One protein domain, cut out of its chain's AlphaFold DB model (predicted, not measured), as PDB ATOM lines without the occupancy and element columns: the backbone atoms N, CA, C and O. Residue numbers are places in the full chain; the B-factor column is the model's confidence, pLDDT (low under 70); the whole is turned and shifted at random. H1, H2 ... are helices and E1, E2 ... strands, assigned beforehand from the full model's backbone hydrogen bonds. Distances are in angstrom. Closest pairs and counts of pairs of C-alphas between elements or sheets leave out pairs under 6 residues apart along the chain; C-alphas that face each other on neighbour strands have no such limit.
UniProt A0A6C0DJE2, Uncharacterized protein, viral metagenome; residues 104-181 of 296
ATOM      1  N   PRO A 104      90.297  17.777  23.994       96.06
ATOM      2  CA  PRO A 104      89.226  18.680  24.403       96.06
ATOM      3  C   PRO A 104      89.176  19.937  23.528       96.06
ATOM      4  O   PRO A 104      90.211  20.475  23.137       96.06
ATOM      5  N   ALA A 105      87.976  20.485  23.312       94.31
ATOM      6  CA  ALA A 105      87.777  21.665  22.460       94.31
ATOM      7  C   ALA A 105      88.574  22.912  22.906       94.31
ATOM      8  O   ALA A 105      88.894  23.765  22.083       94.31
ATOM      9  N   LEU A 106      88.906  23.019  24.199       93.62
ATOM     10  CA  LEU A 106      89.697  24.122  24.764       93.62
ATOM     11  C   LEU A 106      91.208  24.002  24.489       93.62
ATOM     12  O   LEU A 106      91.925  24.993  24.599       93.62
ATOM     13  N   ILE A 107      91.693  22.802  24.158       96.31
ATOM     14  CA  ILE A 107      93.108  22.486  23.913       96.31
ATOM     15  C   ILE A 107      93.235  21.555  22.696       96.31
ATOM     16  O   ILE A 107      93.615  20.398  22.847       96.31
ATOM     17  N   PRO A 108      92.886  22.020  21.484       96.62
ATOM     18  CA  PRO A 108      92.673  21.145  20.329       96.62
ATOM     19  C   PRO A 108      93.964  20.625  19.676       96.62
ATOM     20  O   PRO A 108      93.900  19.744  18.819       96.62
ATOM     21  N   ASN A 109      95.131  21.176  20.023       97.12
ATOM     22  CA  ASN A 109      96.372  20.870  19.320       97.12
ATOM     23  C   ASN A 109      97.023  19.614  19.896       97.12
ATOM     24  O   ASN A 109      97.568  19.642  20.997       97.12
ATOM     25  N   TYR A 110      96.988  18.530  19.131       97.25
ATOM     26  CA  TYR A 110      97.663  17.282  19.470       97.25
ATOM     27  C   TYR A 110      99.188  17.395  19.319       97.25
ATOM     28  O   TYR A 110      99.683  18.000  18.364       97.25
ATOM     29  N   PHE A 111      99.926  16.762  20.229       95.69
ATOM     30  CA  PHE A 111     101.366  16.535  20.130       95.69
ATOM     31  C   PHE A 111     101.719  15.112  20.587       95.69
ATOM     32  O   PHE A 111     101.004  14.502  21.380       95.69
ATOM     33  N   GLY A 112     102.850  14.600  20.110       92.44
ATOM     34  CA  GLY A 112     103.396  13.299  20.477       92.44
ATOM     35  C   GLY A 112     103.326  12.249  19.372       92.44
ATOM     36  O   GLY A 112     102.876  12.492  18.252       92.44
ATOM     37  N   SER A 113     103.820  11.065  19.709       86.75
ATOM     38  CA  SER A 113     103.906   9.876  18.865       86.75
ATOM     39  C   SER A 113     103.596   8.646  19.717       86.75
ATOM     40  O   SER A 113     103.786   8.689  20.931       86.75
ATOM     41  N   CYS A 114     103.204   7.533  19.095       76.56
ATOM     42  CA  CYS A 114     102.785   6.310  19.791       76.56
ATOM     43  C   CYS A 114     103.860   5.719  20.726       76.56
ATOM     44  O   CYS A 114     103.544   5.019  21.698       76.56
ATOM     45  N   ASP A 115     105.129   6.022  20.439       80.94
ATOM     46  CA  ASP A 115     106.293   5.577  21.210       80.94
ATOM     47  C   ASP A 115     106.712   6.571  22.305       80.94
ATOM     48  O   ASP A 115     107.502   6.232  23.187       80.94
ATOM     49  N   THR A 116     106.190   7.798  22.270       86.31
ATOM     50  CA  THR A 116     106.515   8.869  23.215       86.31
ATOM     51  C   THR A 116     105.280   9.278  24.019       86.31
ATOM     52  O   THR A 116     104.225   8.654  23.952       86.31
ATOM     53  N   VAL A 117     105.414  10.330  24.826       91.69
ATOM     54  CA  VAL A 117     104.261  10.954  25.480       91.69
ATOM     55  C   VAL A 117     103.385  11.598  24.404       91.69
ATOM     56  O   VAL A 117     103.887  12.374  23.590       91.69
ATOM     57  N   GLU A 118     102.101  11.253  24.399       95.88
ATOM     58  CA  GLU A 118     101.061  11.887  23.586       95.88
ATOM     59  C   GLU A 118     100.254  12.849  24.461       95.88
ATOM     60  O   GLU A 118     100.088  12.625  25.663       95.88
ATOM     61  N   GLY A 119      99.745  13.931  23.884       97.56
ATOM     62  CA  GLY A 119      99.001  14.929  24.636       97.56
ATOM     63  C   GLY A 119      98.327  15.975  23.765       97.56
ATOM     64  O   GLY A 119      98.382  15.933  22.536       97.56
ATOM     65  N   CYS A 120      97.673  16.921  24.429       98.00
ATOM     66  CA  CYS A 120      97.002  18.044  23.789       98.00
ATOM     67  C   CYS A 120      97.405  19.363  24.452       98.00
ATOM     68  O   CYS A 120      97.649  19.405  25.657       98.00
ATOM     69  N   SER A 121      97.470  20.454  23.691       97.69
ATOM     70  CA  SER A 121      97.875  21.778  24.175       97.69
ATOM     71  C   SER A 121      97.033  22.901  23.565       97.69
ATOM     72  O   SER A 121      96.420  22.751  22.506       97.69
ATOM     73  N   VAL A 122      97.021  24.059  24.233       96.69
ATOM     74  CA  VAL A 122      96.586  25.329  23.621       96.69
ATOM     75  C   VAL A 122      97.571  25.761  22.534       96.69
ATOM     76  O   VAL A 122      97.160  26.280  21.501       96.69
ATOM     77  N   SER A 123      98.870  25.549  22.754       96.00
ATOM     78  CA  SER A 123      99.908  25.973  21.816       96.00
ATOM     79  C   SER A 123     100.008  25.016  20.631       96.00
ATOM     80  O   SER A 123      99.669  23.837  20.744       96.00
ATOM     81  N   LEU A 124     100.502  25.515  19.498       93.94
ATOM     82  CA  LEU A 124     100.838  24.652  18.370       93.94
ATOM     83  C   LEU A 124     101.929  23.656  18.790       93.94
ATOM     84  O   LEU A 124     102.776  24.009  19.613       93.94
ATOM     85  N   PRO A 125     101.948  22.437  18.245       91.88
ATOM     86  CA  PRO A 125     103.058  21.513  18.442       91.88
ATOM     87  C   PRO A 125     104.364  22.096  17.879       91.88
ATOM     88  O   PRO A 125     104.366  22.913  16.957       91.88
ATOM     89  N   SER A 126     105.490  21.683  18.448       89.75
ATOM     90  CA  SER A 126     106.832  22.038  17.991       89.75
ATOM     91  C   SER A 126     107.130  21.502  16.588       89.75
ATOM     92  O   SER A 126     106.402  20.681  16.032       89.75
ATOM     93  N   ALA A 127     108.258  21.928  16.015       81.94
ATOM     94  CA  ALA A 127     108.698  21.471  14.699       81.94
ATOM     95  C   ALA A 127     108.973  19.955  14.612       81.94
ATOM     96  O   ALA A 127     108.994  19.409  13.524       81.94
ATOM     97  N   ASP A 128     109.193  19.242  15.707       81.56
ATOM     98  CA  ASP A 128     109.266  17.772  15.704       81.56
ATOM     99  C   ASP A 128     107.909  17.117  16.003       81.56
ATOM    100  O   ASP A 128     107.767  15.908  15.857       81.56
ATOM    101  N   GLY A 129     106.904  17.897  16.408       87.75
ATOM    102  CA  GLY A 129     105.582  17.390  16.744       87.75
ATOM    103  C   GLY A 129     105.474  16.695  18.091       87.75
ATOM    104  O   GLY A 129     104.387  16.259  18.454       87.75
ATOM    105  N   LEU A 130     106.579  16.563  18.828       89.94
ATOM    106  CA  LEU A 130     106.662  15.719  20.022       89.94
ATOM    107  C   LEU A 130     106.303  16.456  21.315       89.94
ATOM    108  O   LEU A 130     106.103  15.826  22.349       89.94
ATOM    109  N   LYS A 131     106.247  17.787  21.275       94.06
ATOM    110  CA  LYS A 131     105.977  18.646  22.430       94.06
ATOM    111  C   LYS A 131     105.209  19.897  21.990       94.06
ATOM    112  O   LYS A 131     105.175  20.208  20.801       94.06
ATOM    113  N   PRO A 132     104.596  20.645  22.912       95.69
ATOM    114  CA  PRO A 132     104.052  21.954  22.585       95.69
ATOM    115  C   PRO A 132     105.163  22.967  22.279       95.69
ATOM    116  O   PRO A 132     106.243  22.925  22.869       95.69
ATOM    117  N   SER A 133     104.878  23.921  21.392       94.44
ATOM    118  CA  SER A 133     105.745  25.075  21.121       94.44
ATOM    119  C   SER A 133     105.945  25.935  22.370       94.44
ATOM    120  O   SER A 133     107.042  26.448  22.587       94.44
ATOM    121  N   ASN A 134     104.920  26.044  23.225       95.62
ATOM    122  CA  ASN A 134     105.013  26.716  24.516       95.62
ATOM    123  C   ASN A 134     104.641  25.764  25.671       95.62
ATOM    124  O   ASN A 134     103.454  25.573  25.944       95.62
ATOM    125  N   PRO A 135     105.629  25.213  26.402       94.44
ATOM    126  CA  PRO A 135     105.382  24.254  27.481       94.44
ATOM    127  C   PRO A 135     104.725  24.871  28.725       94.44
ATOM    128  O   PRO A 135     104.275  24.136  29.597       94.44
ATOM    129  N   ASN A 136     104.665  26.205  28.820       96.12
ATOM    130  CA  ASN A 136     104.031  26.904  29.940       96.12
ATOM    131  C   ASN A 136     102.526  27.135  29.725       96.12
ATOM    132  O   ASN A 136     101.852  27.636  30.623       96.12
ATOM    133  N   GLN A 137     101.993  26.826  28.537       95.62
ATOM    134  CA  GLN A 137     100.557  26.904  28.278       95.62
ATOM    135  C   GLN A 137      99.833  25.644  28.753       95.62
ATOM    136  O   GLN A 137     100.436  24.584  28.918       95.62
ATOM    137  N   THR A 138      98.519  25.763  28.957       96.06
ATOM    138  CA  THR A 138      97.678  24.636  29.362       96.06
ATOM    139  C   THR A 138      97.842  23.472  28.390       96.06
ATOM    140  O   THR A 138      97.739  23.627  27.169       96.06
ATOM    141  N   GLN A 139      98.095  22.303  28.960       97.44
ATOM    142  CA  GLN A 139      98.290  21.055  28.247       97.44
ATOM    143  C   GLN A 139      97.766  19.892  29.084       97.44
ATOM    144  O   GLN A 139      97.564  20.028  30.292       97.44
ATOM    145  N   CYS A 140      97.551  18.761  28.430       97.94
ATOM    146  CA  CYS A 140      97.183  17.503  29.053       97.94
ATOM    147  C   CYS A 140      97.896  16.338  28.366       97.94
ATOM    148  O   CYS A 140      98.335  16.462  27.221       97.94
ATOM    149  N   ILE A 141      97.990  15.213  29.065       97.88
ATOM    150  CA  ILE A 141      98.602  13.976  28.583       97.88
ATOM    151  C   ILE A 141      97.502  12.975  28.221       97.88
ATOM    152  O   ILE A 141      96.515  12.824  28.943       97.88
ATOM    153  N   LEU A 142      97.678  12.289  27.094       96.81
ATOM    154  CA  LEU A 142      96.859  11.160  26.671       96.81
ATOM    155  C   LEU A 142      97.524   9.874  27.168       96.81
ATOM    156  O   LEU A 142      98.515   9.410  26.603       96.81
ATOM    157  N   TYR A 143      96.993   9.308  28.249       96.00
ATOM    158  CA  TYR A 143      97.506   8.056  28.797       96.00
ATOM    159  C   TYR A 143      97.038   6.849  27.973       96.00
ATOM    160  O   TYR A 143      95.996   6.880  27.318       96.00
ATOM    161  N   LYS A 144      97.826   5.765  27.993       94.12
ATOM    162  CA  LYS A 144      97.544   4.559  27.192       94.12
ATOM    163  C   LYS A 144      96.346   3.779  27.724       94.12
ATOM    164  O   LYS A 144      95.643   3.136  26.947       94.12
ATOM    165  N   THR A 145      96.149   3.806  29.038       95.50
ATOM    166  CA  THR A 145      95.092   3.061  29.723       95.50
ATOM    167  C   THR A 145      94.057   4.011  30.309       95.50
ATOM    168  O   THR A 145      94.383   5.116  30.745       95.50
ATOM    169  N   HIS A 146      92.797   3.579  30.330       94.25
ATOM    170  CA  HIS A 146      91.713   4.384  30.888       94.25
ATOM    171  C   HIS A 146      91.896   4.604  32.395       94.25
ATOM    172  O   HIS A 146      91.585   5.673  32.913       94.25
ATOM    173  N   GLU A 147      92.451   3.617  33.098       96.50
ATOM    174  CA  GLU A 147      92.725   3.670  34.531       96.50
ATOM    175  C   GLU A 147      93.722   4.786  34.876       96.50
ATOM    176  O   GLU A 147      93.531   5.515  35.849       96.50
ATOM    177  N   GLU A 148      94.768   4.965  34.067       95.62
ATOM    178  CA  GLU A 148      95.691   6.093  34.215       95.62
ATOM    179  C   GLU A 148      95.004   7.419  33.885       95.62
ATOM    180  O   GLU A 148      95.154   8.388  34.629       95.62
ATOM    181  N   ASP A 149      94.203   7.438  32.820       94.00
ATOM    182  CA  ASP A 149      93.489   8.625  32.350       94.00
ATOM    183  C   ASP A 149      92.491   9.153  33.400       94.00
ATOM    184  O   ASP A 149      92.293  10.359  33.515       94.00
ATOM    185  N   VAL A 150      91.903   8.295  34.242       94.19
ATOM    186  CA  VAL A 150      91.014   8.747  35.332       94.19
ATOM    187  C   VAL A 150      91.762   9.140  36.606       94.19
ATOM    188  O   VAL A 150      91.319  10.041  37.319       94.19
ATOM    189  N   VAL A 151      92.903   8.511  36.910       95.50
ATOM    190  CA  VAL A 151      93.659   8.767  38.153       95.50
ATOM    191  C   VAL A 151      94.572   9.992  38.041       95.50
ATOM    192  O   VAL A 151      94.825  10.673  39.038       95.50
ATOM    193  N   LYS A 152      95.099  10.279  36.849       96.00
ATOM    194  CA  LYS A 152      96.100  11.329  36.634       96.00
ATOM    195  C   LYS A 152      95.437  12.681  36.394       96.00
ATOM    196  O   LYS A 152      94.649  12.847  35.474       96.00
ATOM    197  N   LEU A 153      95.761  13.670  37.225       94.25
ATOM    198  CA  LEU A 153      95.140  15.001  37.156       94.25
ATOM    199  C   LEU A 153      95.478  15.779  35.877       94.25
ATOM    200  O   LEU A 153      94.700  16.634  35.464       94.25
ATOM    201  N   ASP A 154      96.626  15.495  35.269       95.56
ATOM    202  CA  ASP A 154      97.082  16.090  34.010       95.56
ATOM    203  C   ASP A 154      96.543  15.360  32.774       95.56
ATOM    204  O   ASP A 154      96.933  15.675  31.650       95.56
ATOM    205  N   SER A 155      95.642  14.396  32.956       97.62
ATOM    206  CA  SER A 155      95.057  13.648  31.857       97.62
ATOM    207  C   SER A 155      94.076  14.485  31.035       97.62
ATOM    208  O   SER A 155      93.336  15.332  31.556       97.62
ATOM    209  N   CYS A 156      94.025  14.234  29.730       97.19
ATOM    210  CA  CYS A 156      93.100  14.948  28.852       97.19
ATOM    211  C   CYS A 156      91.635  14.672  29.197       97.19
ATOM    212  O   CYS A 156      90.801  15.576  29.090       97.19
ATOM    213  N   TYR A 157      91.326  13.471  29.692       96.31
ATOM    214  CA  TYR A 157      90.007  13.152  30.221       96.31
ATOM    215  C   TYR A 157      89.617  14.057  31.393       96.31
ATOM    216  O   TYR A 157      88.556  14.686  31.359       96.31
ATOM    217  N   ASN A 158      90.480  14.193  32.404       95.38
ATOM    218  CA  ASN A 158      90.176  14.992  33.591       95.38
ATOM    219  C   ASN A 158      90.108  16.491  33.279       95.38
ATOM    220  O   ASN A 158      89.234  17.190  33.801       95.38
ATOM    221  N   VAL A 159      90.957  16.983  32.372       95.31
ATOM    222  CA  VAL A 159      90.885  18.368  31.885       95.31
ATOM    223  C   VAL A 159      89.565  18.632  31.154       95.31
ATOM    224  O   VAL A 159      88.935  19.663  31.395       95.31
ATOM    225  N   ASN A 160      89.086  17.692  30.333       94.50
ATOM    226  CA  ASN A 160      87.784  17.814  29.673       94.50
ATOM    227  C   ASN A 160      86.628  17.850  30.681       94.50
ATOM    228  O   ASN A 160      85.769  18.729  30.623       94.50
ATOM    229  N   GLN A 161      86.624  16.922  31.646       93.38
ATOM    230  CA  GLN A 161      85.593  16.860  32.686       93.38
ATOM    231  C   GLN A 161      85.550  18.141  33.522       93.38
ATOM    232  O   GLN A 161      84.470  18.631  33.853       93.38
ATOM    233  N   ARG A 162      86.715  18.718  33.831       91.19
ATOM    234  CA  ARG A 162      86.802  20.015  34.502       91.19
ATOM    235  C   ARG A 162      86.202  21.129  33.646       91.19
ATOM    236  O   ARG A 162      85.360  21.864  34.148       91.19
ATOM    237  N   GLY A 163      86.549  21.199  32.361       89.38
ATOM    238  CA  GLY A 163      85.983  22.189  31.438       89.38
ATOM    239  C   GLY A 163      84.455  22.105  31.325       89.38
ATOM    240  O   GLY A 163      83.777  23.132  31.339       89.38
ATOM    241  N   LEU A 164      83.897  20.891  31.290       90.00
ATOM    242  CA  LEU A 164      82.446  20.676  31.288       90.00
ATOM    243  C   LEU A 164      81.789  21.145  32.592       90.00
ATOM    244  O   LEU A 164      80.762  21.823  32.547       90.00
ATOM    245  N   LYS A 165      82.383  20.827  33.747       89.19
ATOM    246  CA  LYS A 165      81.892  21.288  35.055       89.19
ATOM    247  C   LYS A 165      81.947  22.809  35.175       89.19
ATOM    248  O   LYS A 165      80.973  23.416  35.610       89.19
ATOM    249  N   ASP A 166      83.037  23.429  34.735       86.81
ATOM    250  CA  ASP A 166      83.197  24.884  34.759       86.81
ATOM    251  C   ASP A 166      82.143  25.571  33.874       86.81
ATOM    252  O   ASP A 166      81.514  26.545  34.297       86.81
ATOM    253  N   ALA A 167      81.864  25.018  32.688       85.50
ATOM    254  CA  ALA A 167      80.808  25.505  31.801       85.50
ATOM    255  C   ALA A 167      79.404  25.363  32.418       85.50
ATOM    256  O   ALA A 167      78.601  26.295  32.347       85.50
ATOM    257  N   GLN A 168      79.111  24.234  33.073       89.44
ATOM    258  CA  GLN A 168      77.847  24.023  33.789       89.44
ATOM    259  C   GLN A 168      77.680  25.008  34.952       89.44
ATOM    260  O   GLN A 168      76.617  25.611  35.108       89.44
ATOM    261  N   CYS A 169      78.738  25.232  35.735       81.88
ATOM    262  CA  CYS A 169      78.751  26.210  36.819       81.88
ATOM    263  C   CYS A 169      78.544  27.641  36.304       81.88
ATOM    264  O   CYS A 169      77.788  28.408  36.905       81.88
ATOM    265  N   ALA A 170      79.176  28.010  35.187       84.81
ATOM    266  CA  ALA A 170      78.989  29.314  34.558       84.81
ATOM    267  C   ALA A 170      77.544  29.505  34.064       84.81
ATOM    268  O   ALA A 170      76.941  30.547  34.325       84.81
ATOM    269  N   ALA A 171      76.957  28.484  33.435       84.44
ATOM    270  CA  ALA A 171      75.564  28.506  32.994       84.44
ATOM    271  C   ALA A 171      74.582  28.618  34.174       84.44
ATOM    272  O   ALA A 171      73.641  29.411  34.129       84.44
ATOM    273  N   ALA A 172      74.824  27.884  35.265       82.06
ATOM    274  CA  ALA A 172      74.014  27.969  36.478       82.06
ATOM    275  C   ALA A 172      74.076  29.369  37.114       82.06
ATOM    276  O   ALA A 172      73.037  29.920  37.483       82.06
ATOM    277  N   LYS A 173      75.268  29.982  37.183       85.50
ATOM    278  CA  LYS A 173      75.443  31.363  37.664       85.50
ATOM    279  C   LYS A 173      74.709  32.372  36.777       85.50
ATOM    280  O   LYS A 173      74.012  33.230  37.311       85.50
ATOM    281  N   ALA A 174      74.805  32.237  35.452       82.44
ATOM    282  CA  ALA A 174      74.105  33.106  34.505       82.44
ATOM    283  C   ALA A 174      72.576  33.032  34.677       82.44
ATOM    284  O   ALA A 174      71.903  34.064  34.728       82.44
ATOM    285  N   ASN A 175      72.039  31.821  34.856       79.25
ATOM    286  CA  ASN A 175      70.614  31.603  35.108       79.25
ATOM    287  C   ASN A 175      70.169  32.180  36.459       79.25
ATOM    288  O   ASN A 175      69.118  32.813  36.531       79.25
ATOM    289  N   ALA A 176      70.983  32.031  37.510       73.81
ATOM    290  CA  ALA A 176      70.704  32.622  38.819       73.81
ATOM    291  C   ALA A 176      70.689  34.162  38.781       73.81
ATOM    292  O   ALA A 176      69.916  34.787  39.502       73.81
ATOM    293  N   SER A 177      71.495  34.777  37.911       67.12
ATOM    294  CA  SER A 177      71.510  36.229  37.686       67.12
ATOM    295  C   SER A 177      70.440  36.743  36.712       67.12
ATOM    296  O   SER A 177      70.390  37.941  36.439       67.12
ATOM    297  N   SER A 178      69.574  35.874  36.174       60.50
ATOM    298  CA  SER A 178      68.520  36.303  35.253       60.50
ATOM    299  C   SER A 178      67.420  37.086  35.992       60.50
ATOM    300  O   SER A 178      66.932  36.625  37.033       60.50
ATOM    301  N   PRO A 179      66.955  38.236  35.460       58.88
ATOM    302  CA  PRO A 179      65.914  39.055  36.086       58.88
ATOM    303  C   PRO A 179      64.588  38.313  36.311       58.88
ATOM    304  O   PRO A 179      63.828  38.696  37.194       58.88
ATOM    305  N   ALA A 180      64.329  37.213  35.593       56.25
ATOM    306  CA  ALA A 180      63.177  36.346  35.845       56.25
ATOM    307  C   ALA A 180      63.263  35.607  37.200       56.25
ATOM    308  O   ALA A 180      62.255  35.472  37.892       56.25
ATOM    309  N   CYS A 181      64.462  35.189  37.624       48.16
ATOM    310  CA  CYS A 181      64.685  34.595  38.944       48.16
ATOM    311  C   CYS A 181      64.796  35.662  40.041       48.16
ATOM    312  O   CYS A 181      64.308  35.431  41.144       48.16
TER     313      CYS A 181
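AT A GLANCE: This is residues 104 to 181 of the 296 residues of an uncharacterized protein of viral metagenome (UniProt A0A6C0DJE2). A small antiparallel sheet, E1 - E2 - E3, and its loops make a compact head, from which the long helix H2 leads out as an arm; residues 165 to 181 stick out. The 78 printed residues hold a meander, each strand the antiparallel neighbour of the one before, then H1 and H2; the class is mixed, with under half of the residues in named elements. The whole is loose, with a radius of gyration of the C-alphas of 15.9 A, spanning 54 by 28 by 16 A.

HOW THE PARTS SIT: E2, residues 118 to 121, forms hairpins with E1, residues 109 to 111, and E3, residues 139 to 142; N 111 and O 119, 2.9 A, and N 140 and O 120, 2.8 A, are within hydrogen-bond range. H2, residues 156 to 176, only grazes the sheet with residues 156 to 160; its closest C-alphas to E3 are Cys 156 and Cys 140, 4.8 A. H1, residues 146 to 151, touches H2 only at the corner, closest C-alphas Asp 149 and Tyr 157, 6.1 A. In both helices every O i to N i+4 pair is within hydrogen-bond range.

IN THESE COORDINATES: H2 is 30.2 A long, from C-alpha 156 (93.100, 14.948, 28.852) to C-alpha 176 (70.704, 32.622, 38.819).

THE WHOLE: The printed part has no cut; the E2 to E3 link is long, and residues 177 to 181 have pLDDT under 70.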